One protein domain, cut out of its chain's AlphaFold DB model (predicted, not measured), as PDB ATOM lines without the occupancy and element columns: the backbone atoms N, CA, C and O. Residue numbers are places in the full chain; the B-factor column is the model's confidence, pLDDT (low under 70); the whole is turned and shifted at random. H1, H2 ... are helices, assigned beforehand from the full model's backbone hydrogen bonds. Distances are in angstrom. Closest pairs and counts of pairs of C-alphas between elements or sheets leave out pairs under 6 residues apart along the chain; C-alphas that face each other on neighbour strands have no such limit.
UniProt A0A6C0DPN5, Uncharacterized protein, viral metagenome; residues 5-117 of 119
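Overview. This is residues 5 to 117 of the 119 residues of an uncharacterized protein of viral metagenome (UniProt A0A6C0DPN5). Three helices, H1, H2 and H4, form an up-and-down bundle, each running against the one before it, with the short helix H3 packed on H1. The body is two thin layers of helices, H1 with H3 and H2 with H4, while residues 104 to 117, with H5, stick out as a free arm. The printed part has 113 residues with five named helices, H1 to H5 in chain order, and no named strand: all helix. It is compact, with a radius of gyration of the C-alphas of 14.8 A, and flat, spanning 41 by 39 by 17 A.

Arrangement. The hub is H1, residues 5 to 27. With residues 23 to 27 alone it touches H2, residues 34 to 57, in a helical hairpin at a shallow tilt of 31 degrees; the closest C-alphas, of Ser 27 and Leu 40, are 6.5 A apart. With residues 11 to 19 alone H1 touches H3, residues 66 to 75, opposite ways at 15 degrees, a shallow tilt; the closest C-alphas, of Ile 12 and Leu 75, are 5.6 A apart. H2 and H3 are near each other. H4, residues 83 to 98, touches H1, the same way at a shallow 15 degrees, closest at the C-alphas of Cys 9 and Cys 85, 5.2 A. It touches H2, opposite ways at a shallow 18 degrees, closest at Leu 44 and Phe 97, C-alphas 4.7 A apart. H5, residues 106 to 116, touches no helix. In all five helices every O i to N i+4 pair is within hydrogen-bond range.

Along the chain. H1 begins at C-alpha 5, (37.117, -42.007, -59.247), and is 33.1 A long. H2 is 34.9 A and H4 21.2 A. H5 ends at C-alpha 116, (36.965, -15.902, -62.588).

Size, cuts and confidence. The farthest C-alphas, of Ser 61 and His 117, are 43.5 A apart. The printed part has no cut, and the four links are short. Confidence is under 70 at residues 5, 27 to 36, 61 to 64 and 100 to 117.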
ATOM      1  N   SER A   5      37.050 -43.040 -60.290       62.94
ATOM      2  CA  SER A   5      37.117 -42.007 -59.247       62.94
ATOM      3  C   SER A   5      36.377 -40.716 -59.636       62.94
ATOM      4  O   SER A   5      35.622 -40.141 -58.852       62.94
ATOM      5  N   CYS A   6      36.514 -40.296 -60.899       73.06
ATOM      6  CA  CYS A   6      35.862 -39.102 -61.432       73.06
ATOM      7  C   CYS A   6      34.342 -39.283 -61.527       73.06
ATOM      8  O   CYS A   6      33.602 -38.329 -61.300       73.06
ATOM      9  N   GLN A   7      33.858 -40.497 -61.814       85.19
ATOM     10  CA  GLN A   7      32.421 -40.751 -61.914       85.19
ATOM     11  C   GLN A   7      31.745 -40.777 -60.540       85.19
ATOM     12  O   GLN A   7      30.760 -40.073 -60.344       85.19
ATOM     13  N   LYS A   8      32.312 -41.483 -59.552       86.75
ATOM     14  CA  LYS A   8      31.717 -41.550 -58.206       86.75
ATOM     15  C   LYS A   8      31.600 -40.168 -57.559       86.75
ATOM     16  O   LYS A   8      30.578 -39.848 -56.959       86.75
ATOM     17  N   CYS A   9      32.623 -39.329 -57.710       87.94
ATOM     18  CA  CYS A   9      32.586 -37.956 -57.217       87.94
ATOM     19  C   CYS A   9      31.501 -37.114 -57.929       87.94
ATOM     20  O   CYS A   9      30.833 -36.319 -57.267       87.94
ATOM     21  N   LYS A  10      31.273 -37.299 -59.240       88.19
ATOM     22  CA  LYS A  10      30.159 -36.643 -59.957       88.19
ATOM     23  C   LYS A  10      28.799 -37.084 -59.420       88.19
ATOM     24  O   LYS A  10      27.954 -36.228 -59.179       88.19
ATOM     25  N   ASP A  11      28.616 -38.382 -59.185       89.88
ATOM     26  CA  ASP A  11      27.357 -38.924 -58.661       89.88
ATOM     27  C   ASP A  11      27.059 -38.355 -57.261       89.88
ATOM     28  O   ASP A  11      25.952 -37.891 -56.990       89.88
ATOM     29  N   ILE A  12      28.078 -38.294 -56.391       92.50
ATOM     30  CA  ILE A  12      27.977 -37.661 -55.065       92.50
ATOM     31  C   ILE A  12      27.580 -36.185 -55.205       92.50
ATOM     32  O   ILE A  12      26.637 -35.740 -54.548       92.50
ATOM     33  N   LEU A  13      28.249 -35.420 -56.074       92.06
ATOM     34  CA  LEU A  13      27.926 -34.007 -56.296       92.06
ATOM     35  C   LEU A  13      26.485 -33.812 -56.786       92.06
ATOM     36  O   LEU A  13      25.815 -32.855 -56.385       92.06
ATOM     37  N   GLU A  14      25.996 -34.704 -57.643       91.38
ATOM     38  CA  GLU A  14      24.621 -34.662 -58.131       91.38
ATOM     39  C   GLU A  14      23.616 -34.899 -56.995       91.38
ATOM     40  O   GLU A  14      22.652 -34.135 -56.875       91.38
ATOM     41  N   CYS A  15      23.862 -35.879 -56.115       93.81
ATOM     42  CA  CYS A  15      23.044 -36.100 -54.918       93.81
ATOM     43  C   CYS A  15      23.016 -34.846 -54.024       93.81
ATOM     44  O   CYS A  15      21.940 -34.396 -53.624       93.81
ATOM     45  N   PHE A  16      24.184 -34.242 -53.759       93.00
ATOM     46  CA  PHE A  16      24.308 -33.003 -52.976       93.00
ATOM     47  C   PHE A  16      23.506 -31.856 -53.595       93.00
ATOM     48  O   PHE A  16      22.733 -31.191 -52.908       93.00
ATOM     49  N   SER A  17      23.647 -31.663 -54.905       89.81
ATOM     50  CA  SER A  17      22.988 -30.580 -55.635       89.81
ATOM     51  C   SER A  17      21.466 -30.732 -55.640       89.81
ATOM     52  O   SER A  17      20.752 -29.746 -55.449       89.81
ATOM     53  N   LYS A  18      20.959 -31.959 -55.833       89.81
ATOM     54  CA  LYS A  18      19.519 -32.257 -55.782       89.81
ATOM     55  C   LYS A  18      18.946 -31.988 -54.395       89.81
ATOM     56  O   LYS A  18      17.926 -31.314 -54.288       89.81
ATOM     57  N   TYR A  19      19.619 -32.461 -53.347       92.12
ATOM     58  CA  TYR A  19      19.137 -32.282 -51.981       92.12
ATOM     59  C   TYR A  19      19.187 -30.822 -51.528       92.12
ATOM     60  O   TYR A  19      18.208 -30.302 -50.999       92.12
ATOM     61  N   HIS A  20      20.288 -30.121 -51.814       88.88
ATOM     62  CA  HIS A  20      20.393 -28.694 -51.525       88.88
ATOM     63  C   HIS A  20      19.284 -27.901 -52.223       88.88
ATOM     64  O   HIS A  20      18.602 -27.104 -51.581       88.88
ATOM     65  N   ARG A  21      19.044 -28.164 -53.517       86.25
ATOM     66  CA  ARG A  21      17.948 -27.531 -54.259       86.25
ATOM     67  C   ARG A  21      16.592 -27.820 -53.627       86.25
ATOM     68  O   ARG A  21      15.812 -26.892 -53.486       86.25
ATOM     69  N   SER A  22      16.321 -29.057 -53.235       87.88
ATOM     70  CA  SER A  22      15.034 -29.428 -52.647       87.88
ATOM     71  C   SER A  22      14.792 -28.760 -51.286       87.88
ATOM     72  O   SER A  22      13.701 -28.240 -51.045       87.88
ATOM     73  N   ILE A  23      15.825 -28.620 -50.441       86.19
ATOM     74  CA  ILE A  23      15.750 -27.785 -49.229       86.19
ATOM     75  C   ILE A  23      15.453 -26.338 -49.600       86.19
ATOM     76  O   ILE A  23      14.574 -25.724 -48.994       86.19
ATOM     77  N   LEU A  24      16.174 -25.789 -50.582       81.06
ATOM     78  CA  LEU A  24      15.949 -24.426 -51.036       81.06
ATOM     79  C   LEU A  24      14.547 -24.247 -51.605       81.06
ATOM     80  O   LEU A  24      13.979 -23.214 -51.331       81.06
ATOM     81  N   GLU A  25      13.977 -25.194 -52.348       77.81
ATOM     82  CA  GLU A  25      12.634 -25.110 -52.938       77.81
ATOM     83  C   GLU A  25      11.544 -25.243 -51.872       77.81
ATOM     84  O   GLU A  25      10.655 -24.393 -51.808       77.81
ATOM     85  N   THR A  26      11.669 -26.233 -50.983       74.31
ATOM     86  CA  THR A  26      10.791 -26.441 -49.818       74.31
ATOM     87  C   THR A  26      10.806 -25.234 -48.885       74.31
ATOM     88  O   THR A  26       9.782 -24.860 -48.314       74.31
ATOM     89  N   SER A  27      11.967 -24.589 -48.769       68.69
ATOM     90  CA  SER A  27      12.148 -23.386 -47.962       68.69
ATOM     91  C   SER A  27      11.989 -22.088 -48.766       68.69
ATOM     92  O   SER A  27      11.917 -21.022 -48.152       68.69
ATOM     93  N   SER A  28      11.922 -22.137 -50.109       55.78
ATOM     94  CA  SER A  28      11.897 -20.947 -50.979       55.78
ATOM     95  C   SER A  28      10.584 -20.216 -50.719       55.78
ATOM     96  O   SER A  28       9.490 -20.733 -50.913       55.78
ATOM     97  N   LEU A  29      10.621 -19.074 -50.035       52.78
ATOM     98  CA  LEU A  29      11.099 -17.756 -50.468       52.78
ATOM     99  C   LEU A  29      10.277 -17.141 -51.613       52.78
ATOM    100  O   LEU A  29      10.791 -16.395 -52.434       52.78
ATOM    101  N   GLN A  30       8.950 -17.302 -51.570       48.69
ATOM    102  CA  GLN A  30       8.041 -16.264 -52.089       48.69
ATOM    103  C   GLN A  30       8.047 -14.969 -51.248       48.69
ATOM    104  O   GLN A  30       7.318 -14.028 -51.544       48.69
ATOM    105  N   THR A  31       8.844 -14.884 -50.181       47.56
ATOM    106  CA  THR A  31       8.903 -13.699 -49.321       47.56
ATOM    107  C   THR A  31      10.353 -13.388 -48.975       47.56
ATOM    108  O   THR A  31      11.045 -14.224 -48.404       47.56
ATOM    109  N   GLN A  32      10.806 -12.171 -49.284       53.78
ATOM    110  CA  GLN A  32      12.062 -11.583 -48.793       53.78
ATOM    111  C   GLN A  32      11.971 -11.289 -47.277       53.78
ATOM    112  O   GLN A  32      12.288 -10.194 -46.821       53.78
ATOM    113  N   ASN A  33      11.448 -12.234 -46.489       61.41
ATOM    114  CA  ASN A  33      11.265 -12.099 -45.052       61.41
ATOM    115  C   ASN A  33      12.564 -12.518 -44.339       61.41
ATOM    116  O   ASN A  33      12.920 -13.697 -44.413       61.41
ATOM    117  N   PRO A  34      13.245 -11.607 -43.618       63.00
ATOM    118  CA  PRO A  34      14.496 -11.909 -42.921       63.00
ATOM    119  C   PRO A  34      14.408 -13.088 -41.941       63.00
ATOM    120  O   PRO A  34      15.379 -13.817 -41.781       63.00
ATOM    121  N   VAL A  35      13.245 -13.320 -41.319       67.12
ATOM    122  CA  VAL A  35      13.044 -14.444 -40.386       67.12
ATOM    123  C   VAL A  35      13.162 -15.784 -41.114       67.12
ATOM    124  O   VAL A  35      13.858 -16.678 -40.643       67.12
ATOM    125  N   ARG A  36      12.563 -15.891 -42.305       66.50
ATOM    126  CA  ARG A  36      12.608 -17.116 -43.117       66.50
ATOM    127  C   ARG A  36      14.000 -17.409 -43.667       66.50
ATOM    128  O   ARG A  36      14.356 -18.567 -43.844       66.50
ATOM    129  N   VAL A  37      14.791 -16.364 -43.919       70.88
ATOM    130  CA  VAL A  37      16.199 -16.511 -44.311       70.88
ATOM    131  C   VAL A  37      16.990 -17.138 -43.163       70.88
ATOM    132  O   VAL A  37      17.634 -18.159 -43.370       70.88
ATOM    133  N   THR A  38      16.873 -16.608 -41.943       74.31
ATOM    134  CA  THR A  38      17.549 -17.169 -40.760       74.31
ATOM    135  C   THR A  38      17.119 -18.610 -40.460       74.31
ATOM    136  O   THR A  38      17.952 -19.445 -40.107       74.31
ATOM    137  N   GLU A  39      15.831 -18.931 -40.614       79.69
ATOM    138  CA  GLU A  39      15.320 -20.303 -40.461       79.69
ATOM    139  C   GLU A  39      15.958 -21.259 -41.477       79.69
ATOM    140  O   GLU A  39      16.422 -22.337 -41.102       79.69
ATOM    141  N   LEU A  40      16.064 -20.844 -42.743       81.50
ATOM    142  CA  LEU A  40      16.735 -21.617 -43.786       81.50
ATOM    143  C   LEU A  40      18.231 -21.807 -43.496       81.50
ATOM    144  O   LEU A  40      18.740 -22.917 -43.648       81.50
ATOM    145  N   GLU A  41      18.936 -20.777 -43.020       81.44
ATOM    146  CA  GLU A  41      20.335 -20.926 -42.591       81.44
ATOM    147  C   GLU A  41      20.468 -21.949 -41.461       81.44
ATOM    148  O   GLU A  41      21.390 -22.768 -41.466       81.44
ATOM    149  N   SER A  42      19.542 -21.930 -40.498       85.06
ATOM    150  CA  SER A  42      19.528 -22.897 -39.400       85.06
ATOM    151  C   SER A  42      19.321 -24.322 -39.914       85.06
ATOM    152  O   SER A  42      20.066 -25.218 -39.517       85.06
ATOM    153  N   ILE A  43      18.367 -24.525 -40.831       87.81
ATOM    154  CA  ILE A  43      18.109 -25.825 -41.465       87.81
ATOM    155  C   ILE A  43      19.360 -26.310 -42.198       87.81
ATOM    156  O   ILE A  43      19.821 -27.423 -41.955       87.81
ATOM    157  N   LEU A  44      19.959 -25.474 -43.052       88.69
ATOM    158  CA  LEU A  44      21.160 -25.836 -43.807       88.69
ATOM    159  C   LEU A  44      22.317 -26.217 -42.875       88.69
ATOM    160  O   LEU A  44      22.932 -27.266 -43.066       88.69
ATOM    161  N   ARG A  45      22.559 -25.452 -41.803       89.31
ATOM    162  CA  ARG A  45      23.599 -25.773 -40.808       89.31
ATOM    163  C   ARG A  45      23.315 -27.066 -40.046       89.31
ATOM    164  O   ARG A  45      24.247 -27.804 -39.724       89.31
ATOM    165  N   GLU A  46      22.056 -27.360 -39.733       90.38
ATOM    166  CA  GLU A  46      21.671 -28.626 -39.099       90.38
ATOM    167  C   GLU A  46      21.909 -29.816 -40.039       90.38
ATOM    168  O   GLU A  46      22.491 -30.834 -39.640       90.38
ATOM    169  N   LYS A  47      21.541 -29.663 -41.317       91.31
ATOM    170  CA  LYS A  47      21.820 -30.670 -42.342       91.31
ATOM    171  C   LYS A  47      23.315 -30.857 -42.534       91.31
ATOM    172  O   LYS A  47      23.758 -31.998 -42.563       91.31
ATOM    173  N   ALA A  48      24.115 -29.795 -42.535       92.38
ATOM    174  CA  ALA A  48      25.567 -29.913 -42.615       92.38
ATOM    175  C   ALA A  48      26.157 -30.804 -41.512       92.38
ATOM    176  O   ALA A  48      26.916 -31.726 -41.806       92.38
ATOM    177  N   LYS A  49      25.762 -30.582 -40.251       91.75
ATOM    178  CA  LYS A  49      26.203 -31.411 -39.113       91.75
ATOM    179  C   LYS A  49      25.829 -32.877 -39.307       91.75
ATOM    180  O   LYS A  49      26.646 -33.763 -39.066       91.75
ATOM    181  N   SER A  50      24.608 -33.118 -39.774       92.25
ATOM    182  CA  SER A  50      24.091 -34.461 -40.033       92.25
ATOM    183  C   SER A  50      24.855 -35.159 -41.163       92.25
ATOM    184  O   SER A  50      25.199 -36.333 -41.044       92.25
ATOM    185  N   ILE A  51      25.176 -34.425 -42.233       93.62
ATOM    186  CA  ILE A  51      25.971 -34.915 -43.362       93.62
ATOM    187  C   ILE A  51      27.394 -35.245 -42.910       93.62
ATOM    188  O   ILE A  51      27.885 -36.323 -43.226       93.62
ATOM    189  N   ARG A  52      28.045 -34.371 -42.133       93.38
ATOM    190  CA  ARG A  52      29.391 -34.642 -41.599       93.38
ATOM    191  C   ARG A  52      29.413 -35.893 -40.741       93.38
ATOM    192  O   ARG A  52      30.227 -36.777 -40.974       93.38
ATOM    193  N   TYR A  53      28.470 -36.004 -39.806       92.56
ATOM    194  CA  TYR A  53      28.370 -37.194 -38.974       92.56
ATOM    195  C   TYR A  53      28.186 -38.456 -39.825       92.56
ATOM    196  O   TYR A  53      28.812 -39.478 -39.542       92.56
ATOM    197  N   TYR A  54      27.369 -38.395 -40.880       92.81
ATOM    198  CA  TYR A  54      27.215 -39.508 -41.810       92.81
ATOM    199  C   TYR A  54      28.523 -39.845 -42.536       92.81
ATOM    200  O   TYR A  54      28.914 -41.007 -42.548       92.81
ATOM    201  N   ILE A  55      29.232 -38.854 -43.082       92.81
ATOM    202  CA  ILE A  55      30.525 -39.058 -43.756       92.81
ATOM    203  C   ILE A  55      31.540 -39.704 -42.798       92.81
ATOM    204  O   ILE A  55      32.241 -40.647 -43.175       92.81
ATOM    205  N   ASP A  56      31.600 -39.251 -41.547       91.38
ATOM    206  CA  ASP A  56      32.562 -39.735 -40.552       91.38
ATOM    207  C   ASP A  56      32.233 -41.139 -40.034       91.38
ATOM    208  O   ASP A  56      33.123 -41.979 -39.898       91.38
ATOM    209  N   SER A  57      30.961 -41.415 -39.748       89.12
ATOM    210  CA  SER A  57      30.540 -42.652 -39.072       89.12
ATOM    211  C   SER A  57      29.982 -43.731 -40.006       89.12
ATOM    212  O   SER A  57      29.956 -44.911 -39.643       89.12
ATOM    213  N   GLY A  58      29.505 -43.346 -41.192       85.75
ATOM    214  CA  GLY A  58      28.670 -44.171 -42.070       85.75
ATOM    215  C   GLY A  58      27.286 -44.486 -41.490       85.75
ATOM    216  O   GLY A  58      26.580 -45.341 -42.015       85.75
ATOM    217  N   ASN A  59      26.893 -43.851 -40.380       81.38
ATOM    218  CA  ASN A  59      25.656 -44.159 -39.674       81.38
ATOM    219  C   ASN A  59      24.532 -43.184 -40.060       81.38
ATOM    220  O   ASN A  59      24.732 -41.974 -40.100       81.38
ATOM    221  N   HIS A  60      23.331 -43.717 -40.282       74.12
ATOM    222  CA  HIS A  60      22.109 -42.974 -40.607       74.12
ATOM    223  C   HIS A  60      21.006 -43.137 -39.531       74.12
ATOM    224  O   HIS A  60      19.842 -42.826 -39.773       74.12
ATOM    225  N   SER A  61      21.330 -43.665 -38.338       67.62
ATOM    226  CA  SER A  61      20.352 -44.101 -37.317       67.62
ATOM    227  C   SER A  61      19.548 -42.989 -36.631       67.62
ATOM    228  O   SER A  61      18.579 -43.281 -35.939       67.62
ATOM    229  N   PHE A  62      19.943 -41.728 -36.778       69.00
ATOM    230  CA  PHE A  62      19.302 -40.567 -36.145       69.00
ATOM    231  C   PHE A  62      18.334 -39.838 -37.095       69.00
ATOM    232  O   PHE A  62      17.837 -38.762 -36.770       69.00
ATOM    233  N   ILE A  63      18.062 -40.410 -38.270       65.94
ATOM    234  CA  ILE A  63      17.371 -39.719 -39.361       65.94
ATOM    235  C   ILE A  63      15.898 -40.098 -39.391       65.94
ATOM    236  O   ILE A  63      15.539 -41.242 -39.660       65.94
ATOM    237  N   GLN A  64      15.050 -39.106 -39.132       69.44
ATOM    238  CA  GLN A  64      13.589 -39.226 -39.212       69.44
ATOM    239  C   GLN A  64      13.010 -38.576 -40.478       69.44
ATOM    240  O   GLN A  64      11.859 -38.816 -40.829       69.44
ATOM    241  N   ASP A  65      13.812 -37.773 -41.175       82.88
ATOM    242  CA  ASP A  65      13.431 -37.062 -42.393       82.88
ATOM    243  C   ASP A  65      13.562 -37.987 -43.616       82.88
ATOM    244  O   ASP A  65      14.657 -38.457 -43.938       82.88
ATOM    245  N   ALA A  66      12.436 -38.249 -44.286       86.06
ATOM    246  CA  ALA A  66      12.365 -39.125 -45.453       86.06
ATOM    247  C   ALA A  66      13.188 -38.599 -46.638       86.06
ATOM    248  O   ALA A  66      13.840 -39.383 -47.323       86.06
ATOM    249  N   GLU A  67      13.203 -37.285 -46.851       88.06
ATOM    250  CA  GLU A  67      13.959 -36.662 -47.932       88.06
ATOM    251  C   GLU A  67      15.462 -36.754 -47.660       88.06
ATOM    252  O   GLU A  67      16.245 -37.139 -48.531       88.06
ATOM    253  N   PHE A  68      15.866 -36.494 -46.411       90.31
ATOM    254  CA  PHE A  68      17.260 -36.662 -46.005       90.31
ATOM    255  C   PHE A  68      17.711 -38.124 -46.097       90.31
ATOM    256  O   PHE A  68      18.836 -38.401 -46.509       90.31
ATOM    257  N   LYS A  69      16.826 -39.073 -45.772       90.50
ATOM    258  CA  LYS A  69      17.095 -40.503 -45.938       90.50
ATOM    259  C   LYS A  69      17.351 -40.860 -47.405       90.50
ATOM    260  O   LYS A  69      18.360 -41.498 -47.689       90.50
ATOM    261  N   THR A  70      16.502 -40.405 -48.328       91.44
ATOM    262  CA  THR A  70      16.702 -40.617 -49.772       91.44
ATOM    263  C   THR A  70      18.010 -40.001 -50.264       91.44
ATOM    264  O   THR A  70      18.713 -40.601 -51.076       91.44
ATOM    265  N   PHE A  71      18.382 -38.828 -49.747       93.50
ATOM    266  CA  PHE A  71      19.680 -38.231 -50.039       93.50
ATOM    267  C   PHE A  71      20.847 -39.125 -49.581       93.50
ATOM    268  O   PHE A  71      21.764 -39.355 -50.365       93.50
ATOM    269  N   LEU A  72      20.814 -39.688 -48.370       92.25
ATOM    270  CA  LEU A  72      21.883 -40.589 -47.919       92.25
ATOM    271  C   LEU A  72      21.934 -41.906 -48.696       92.25
ATOM    272  O   LEU A  72      23.018 -42.393 -49.004       92.25
ATOM    273  N   GLU A  73      20.779 -42.463 -49.055       90.75
ATOM    274  CA  GLU A  73      20.707 -43.640 -49.928       90.75
ATOM    275  C   GLU A  73      21.346 -43.357 -51.299       90.75
ATOM    276  O   GLU A  73      22.056 -44.209 -51.828       90.75
ATOM    277  N   CYS A  74      21.170 -42.143 -51.838       92.38
ATOM    278  CA  CYS A  74      21.821 -41.687 -53.073       92.38
ATOM    279  C   CYS A  74      23.354 -41.649 -52.945       92.38
ATOM    280  O   CYS A  74      24.067 -42.021 -53.878       92.38
ATOM    281  N   LEU A  75      23.876 -41.227 -51.790       92.19
ATOM    282  CA  LEU A  75      25.319 -41.159 -51.549       92.19
ATOM    283  C   LEU A  75      25.979 -42.554 -51.481       92.19
ATOM    284  O   LEU A  75      27.104 -42.747 -51.971       92.19
ATOM    285  N   GLY A  76      25.269 -43.533 -50.914       91.12
ATOM    286  CA  GLY A  76      25.809 -44.860 -50.604       91.12
ATOM    287  C   GLY A  76      26.848 -44.826 -49.474       91.12
ATOM    288  O   GLY A  76      27.138 -43.766 -48.930       91.12
ATOM    289  N   ASP A  77      27.432 -45.974 -49.118       91.50
ATOM    290  CA  ASP A  77      28.294 -46.092 -47.929       91.50
ATOM    291  C   ASP A  77      29.590 -45.244 -48.033       91.50
ATOM    292  O   ASP A  77      30.436 -45.521 -48.890       91.50
ATOM    293  N   PRO A  78      29.809 -44.251 -47.142       91.44
ATOM    294  CA  PRO A  78      31.022 -43.430 -47.108       91.44
ATOM    295  C   PRO A  78      32.317 -44.187 -46.806       91.44
ATOM    296  O   PRO A  78      33.405 -43.624 -46.962       91.44
ATOM    297  N   LYS A  79      32.230 -45.437 -46.334       89.00
ATOM    298  CA  LYS A  79      33.389 -46.318 -46.120       89.00
ATOM    299  C   LYS A  79      33.924 -46.912 -47.418       89.00
ATOM    300  O   LYS A  79      35.086 -47.302 -47.463       89.00
ATOM    301  N   GLU A  80      33.100 -46.957 -48.460       90.12
ATOM    302  CA  GLU A  80      33.490 -47.431 -49.791       90.12
ATOM    303  C   GLU A  80      34.066 -46.308 -50.663       90.12
ATOM    304  O   GLU A  80      34.526 -46.550 -51.778       90.12
ATOM    305  N   TRP A  81      34.028 -45.060 -50.187       90.81
ATOM    306  CA  TRP A  81      34.508 -43.925 -50.961       90.81
ATOM    307  C   TRP A  81      36.028 -43.851 -50.948       90.81
ATOM    308  O   TRP A  81      36.682 -43.970 -49.910       90.81
ATOM    309  N   GLU A  82      36.592 -43.545 -52.110       90.94
ATOM    310  CA  GLU A  82      37.991 -43.162 -52.204       90.94
ATOM    311  C   GLU A  82      38.256 -41.872 -51.402       90.94
ATOM    312  O   GLU A  82      37.382 -40.994 -51.339       90.94
ATOM    313  N   PRO A  83      39.473 -41.688 -50.848       90.94
ATOM    314  CA  PRO A  83      39.812 -40.510 -50.048       90.94
ATOM    315  C   PRO A  83      39.494 -39.181 -50.742       90.94
ATOM    316  O   PRO A  83      39.007 -38.252 -50.105       90.94
ATOM    317  N   HIS A  84      39.698 -39.107 -52.061       90.06
ATOM    318  CA  HIS A  84      39.393 -37.906 -52.833       90.06
ATOM    319  C   HIS A  84      37.896 -37.559 -52.819       90.06
ATOM    320  O   HIS A  84      37.547 -36.399 -52.605       90.06
ATOM    321  N   CYS A  85      37.002 -38.541 -52.974       91.00
ATOM    322  CA  CYS A  85      35.565 -38.273 -52.938       91.00
ATOM    323  C   CYS A  85      35.074 -37.909 -51.533       91.00
ATOM    324  O   CYS A  85      34.170 -37.084 -51.416       91.00
ATOM    325  N   ARG A  86      35.713 -38.424 -50.473       92.88
ATOM    326  CA  ARG A  86      35.468 -37.960 -49.099       92.88
ATOM    327  C   ARG A  86      35.838 -36.483 -48.929       92.88
ATOM    328  O   ARG A  86      34.997 -35.705 -48.489       92.88
ATOM    329  N   THR A  87      37.038 -36.076 -49.348       91.81
ATOM    330  CA  THR A  87      37.463 -34.666 -49.289       91.81
ATOM    331  C   THR A  87      36.536 -33.753 -50.098       91.81
ATOM    332  O   THR A  87      36.160 -32.679 -49.630       91.81
ATOM    333  N   CYS A  88      36.123 -34.182 -51.294       90.62
ATOM    334  CA  CYS A  88      35.158 -33.440 -52.105       90.62
ATOM    335  C   CYS A  88      33.798 -33.309 -51.405       90.62
ATOM    336  O   CYS A  88      33.248 -32.210 -51.358       90.62
ATOM    337  N   ALA A  89      33.279 -34.389 -50.816       93.50
ATOM    338  CA  ALA A  89      32.016 -34.364 -50.084       93.50
ATOM    339  C   ALA A  89      32.067 -33.404 -48.885       93.50
ATOM    340  O   ALA A  89      31.170 -32.579 -48.738       93.50
ATOM    341  N   GLU A  90      33.135 -33.431 -48.083       93.25
ATOM    342  CA  GLU A  90      33.336 -32.494 -46.966       93.25
ATOM    343  C   GLU A  90      33.383 -31.030 -47.433       93.25
ATOM    344  O   GLU A  90      32.807 -30.133 -46.800       93.25
ATOM    345  N   TYR A  91      34.049 -30.780 -48.562       91.38
ATOM    346  CA  TYR A  91      34.105 -29.456 -49.173       91.38
ATOM    347  C   TYR A  91      32.717 -28.992 -49.638       91.38
ATOM    348  O   TYR A  91      32.306 -27.874 -49.318       91.38
ATOM    349  N   TRP A  92      31.951 -29.847 -50.319       92.75
ATOM    350  CA  TRP A  92      30.594 -29.521 -50.764       92.75
ATOM    351  C   TRP A  92      29.615 -29.354 -49.602       92.75
ATOM    352  O   TRP A  92      28.781 -28.452 -49.657       92.75
ATOM    353  N   THR A  93      29.748 -30.131 -48.519       93.31
ATOM    354  CA  THR A  93      28.996 -29.902 -47.274       93.31
ATOM    355  C   THR A  93      29.237 -28.489 -46.758       93.31
ATOM    356  O   THR A  93      28.294 -27.759 -46.451       93.31
ATOM    357  N   SER A  94      30.503 -28.074 -46.724       89.94
ATOM    358  CA  SER A  94      30.880 -26.736 -46.273       89.94
ATOM    359  C   SER A  94      30.287 -25.654 -47.185       89.94
ATOM    360  O   SER A  94      29.708 -24.689 -46.698       89.94
ATOM    361  N   LEU A  95      30.399 -25.820 -48.505       87.25
ATOM    362  CA  LEU A  95      29.963 -24.830 -49.494       87.25
ATOM    363  C   LEU A  95      28.435 -24.674 -49.554       87.25
ATOM    364  O   LEU A  95      27.930 -23.556 -49.563       87.25
ATOM    365  N   MET A  96      27.705 -25.790 -49.614       87.75
ATOM    366  CA  MET A  96      26.261 -25.797 -49.871       87.75
ATOM    367  C   MET A  96      25.416 -25.717 -48.596       87.75
ATOM    368  O   MET A  96      24.236 -25.397 -48.679       87.75
ATOM    369  N   PHE A  97      25.976 -26.017 -47.419       88.81
ATOM    370  CA  PHE A  97      25.172 -26.143 -46.197       88.81
ATOM    371  C   PHE A  97      25.708 -25.341 -45.002       88.81
ATOM    372  O   PHE A  97      24.916 -24.782 -44.250       88.81
ATOM    373  N   GLU A  98      27.026 -25.228 -44.806       84.69
ATOM    374  CA  GLU A  98      27.574 -24.485 -43.648       84.69
ATOM    375  C   GLU A  98      27.822 -23.012 -43.926       84.69
ATOM    376  O   GLU A  98      27.492 -22.147 -43.111       84.69
ATOM    377  N   ASN A  99      28.440 -22.760 -45.074       78.88
ATOM    378  CA  ASN A  99      28.827 -21.449 -45.568       78.88
ATOM    379  C   ASN A  99      27.932 -21.032 -46.728       78.88
ATOM    380  O   ASN A  99      28.340 -20.202 -47.538       78.88
ATOM    381  N   ALA A 100      26.740 -21.624 -46.828       63.75
ATOM    382  CA  ALA A 100      25.722 -21.175 -47.753       63.75
ATOM    383  C   ALA A 100      25.335 -19.744 -47.368       63.75
ATOM    384  O   ALA A 100      24.422 -19.518 -46.580       63.75
ATOM    385  N   PHE A 101      26.075 -18.768 -47.889       56.38
ATOM    386  CA  PHE A 101      25.666 -17.379 -47.892       56.38
ATOM    387  C   PHE A 101      24.374 -17.359 -48.706       56.38
ATOM    388  O   PHE A 101      24.414 -17.487 -49.930       56.38
ATOM    389  N   LEU A 102      23.219 -17.298 -48.044       55.34
ATOM    390  CA  LEU A 102      21.929 -17.196 -48.716       55.34
ATOM    391  C   LEU A 102      21.825 -15.829 -49.397       55.34
ATOM    392  O   LEU A 102      21.217 -14.898 -48.882       55.34
ATOM    393  N   ALA A 103      22.441 -15.700 -50.566       45.53
ATOM    394  CA  ALA A 103      22.206 -14.616 -51.505       45.53
ATOM    395  C   ALA A 103      22.701 -15.019 -52.895       45.53
ATOM    396  O   ALA A 103      23.618 -14.400 -53.434       45.53
ATOM    397  N   TYR A 104      22.095 -16.040 -53.500       48.00
ATOM    398  CA  TYR A 104      22.385 -16.365 -54.893       48.00
ATOM    399  C   TYR A 104      21.101 -16.540 -55.695       48.00
ATOM    400  O   TYR A 104      20.682 -17.636 -56.052       48.00
ATOM    401  N   ASP A 105      20.515 -15.386 -56.019       50.44
ATOM    402  CA  ASP A 105      19.933 -15.168 -57.343       50.44
ATOM    403  C   ASP A 105      20.854 -15.832 -58.400       50.44
ATOM    404  O   ASP A 105      22.078 -15.648 -58.325       50.44
ATOM    405  N   PRO A 106      20.320 -16.605 -59.364       51.53
ATOM    406  CA  PRO A 106      21.074 -17.129 -60.506       51.53
ATOM    407  C   PRO A 106      22.050 -16.122 -61.152       51.53
ATOM    408  O   PRO A 106      23.117 -16.512 -61.632       51.53
ATOM    409  N   GLU A 107      21.745 -14.822 -61.115       51.69
ATOM    410  CA  GLU A 107      22.616 -13.743 -61.598       51.69
ATOM    411  C   GLU A 107      23.888 -13.515 -60.764       51.69
ATOM    412  O   GLU A 107      24.891 -13.006 -61.272       51.69
ATOM    413  N   HIS A 108      23.902 -13.893 -59.489       50.75
ATOM    414  CA  HIS A 108      25.096 -13.808 -58.650       50.75
ATOM    415  C   HIS A 108      26.039 -14.998 -58.917       50.75
ATOM    416  O   HIS A 108      27.250 -14.803 -59.022       50.75
ATOM    417  N   ILE A 109      25.504 -16.201 -59.176       50.84
ATOM    418  CA  ILE A 109      26.311 -17.354 -59.625       50.84
ATOM    419  C   ILE A 109      26.969 -17.051 -60.979       50.84
ATOM    420  O   ILE A 109      28.172 -17.257 -61.141       50.84
ATOM    421  N   LYS A 110      26.217 -16.467 -61.926       53.66
ATOM    422  CA  LYS A 110      26.775 -15.995 -63.207       53.66
ATOM    423  C   LYS A 110      27.876 -14.948 -63.022       53.66
ATOM    424  O   LYS A 110      28.880 -14.998 -63.724       53.66
ATOM    425  N   ARG A 111      27.717 -14.008 -62.082       55.28
ATOM    426  CA  ARG A 111      28.729 -12.974 -61.808       55.28
ATOM    427  C   ARG A 111      30.039 -13.544 -61.267       55.28
ATOM    428  O   ARG A 111      31.089 -13.092 -61.708       55.28
ATOM    429  N   ILE A 112      29.988 -14.533 -60.373       52.09
ATOM    430  CA  ILE A 112      31.194 -15.207 -59.856       52.09
ATOM    431  C   ILE A 112      31.878 -16.033 -60.953       52.09
ATOM    432  O   ILE A 112      33.095 -15.967 -61.097       52.09
ATOM    433  N   TYR A 113      31.110 -16.766 -61.763       51.91
ATOM    434  CA  TYR A 113      31.660 -17.527 -62.889       51.91
ATOM    435  C   TYR A 113      32.361 -16.611 -63.907       51.91
ATOM    436  O   TYR A 113      33.489 -16.873 -64.322       51.91
ATOM    437  N   ASN A 114      31.738 -15.482 -64.256       58.56
ATOM    438  CA  ASN A 114      32.309 -14.534 -65.211       58.56
ATOM    439  C   ASN A 114      33.518 -13.767 -64.652       58.56
ATOM    440  O   ASN A 114      34.425 -13.443 -65.412       58.56
ATOM    441  N   SER A 115      33.572 -13.481 -63.347       55.66
ATOM    442  CA  SER A 115      34.711 -12.768 -62.750       55.66
ATOM    443  C   SER A 115      35.974 -13.627 -62.629       55.66
ATOM    444  O   SER A 115      37.069 -13.073 -62.578       55.66
ATOM    445  N   GLN A 116      35.841 -14.957 -62.629       49.28
ATOM    446  CA  GLN A 116      36.965 -15.902 -62.588       49.28
ATOM    447  C   GLN A 116      37.470 -16.339 -63.974       49.28
ATOM    448  O   GLN A 116      38.542 -16.928 -64.068       49.28
ATOM    449  N   HIS A 117      36.726 -16.046 -65.045       51.03
ATOM    450  CA  HIS A 117      37.069 -16.419 -66.426       51.03
ATOM    451  C   HIS A 117      37.385 -15.223 -67.342       51.03
ATOM    452  O   HIS A 117      37.546 -15.395 -68.548       51.03
TER     453      HIS A 117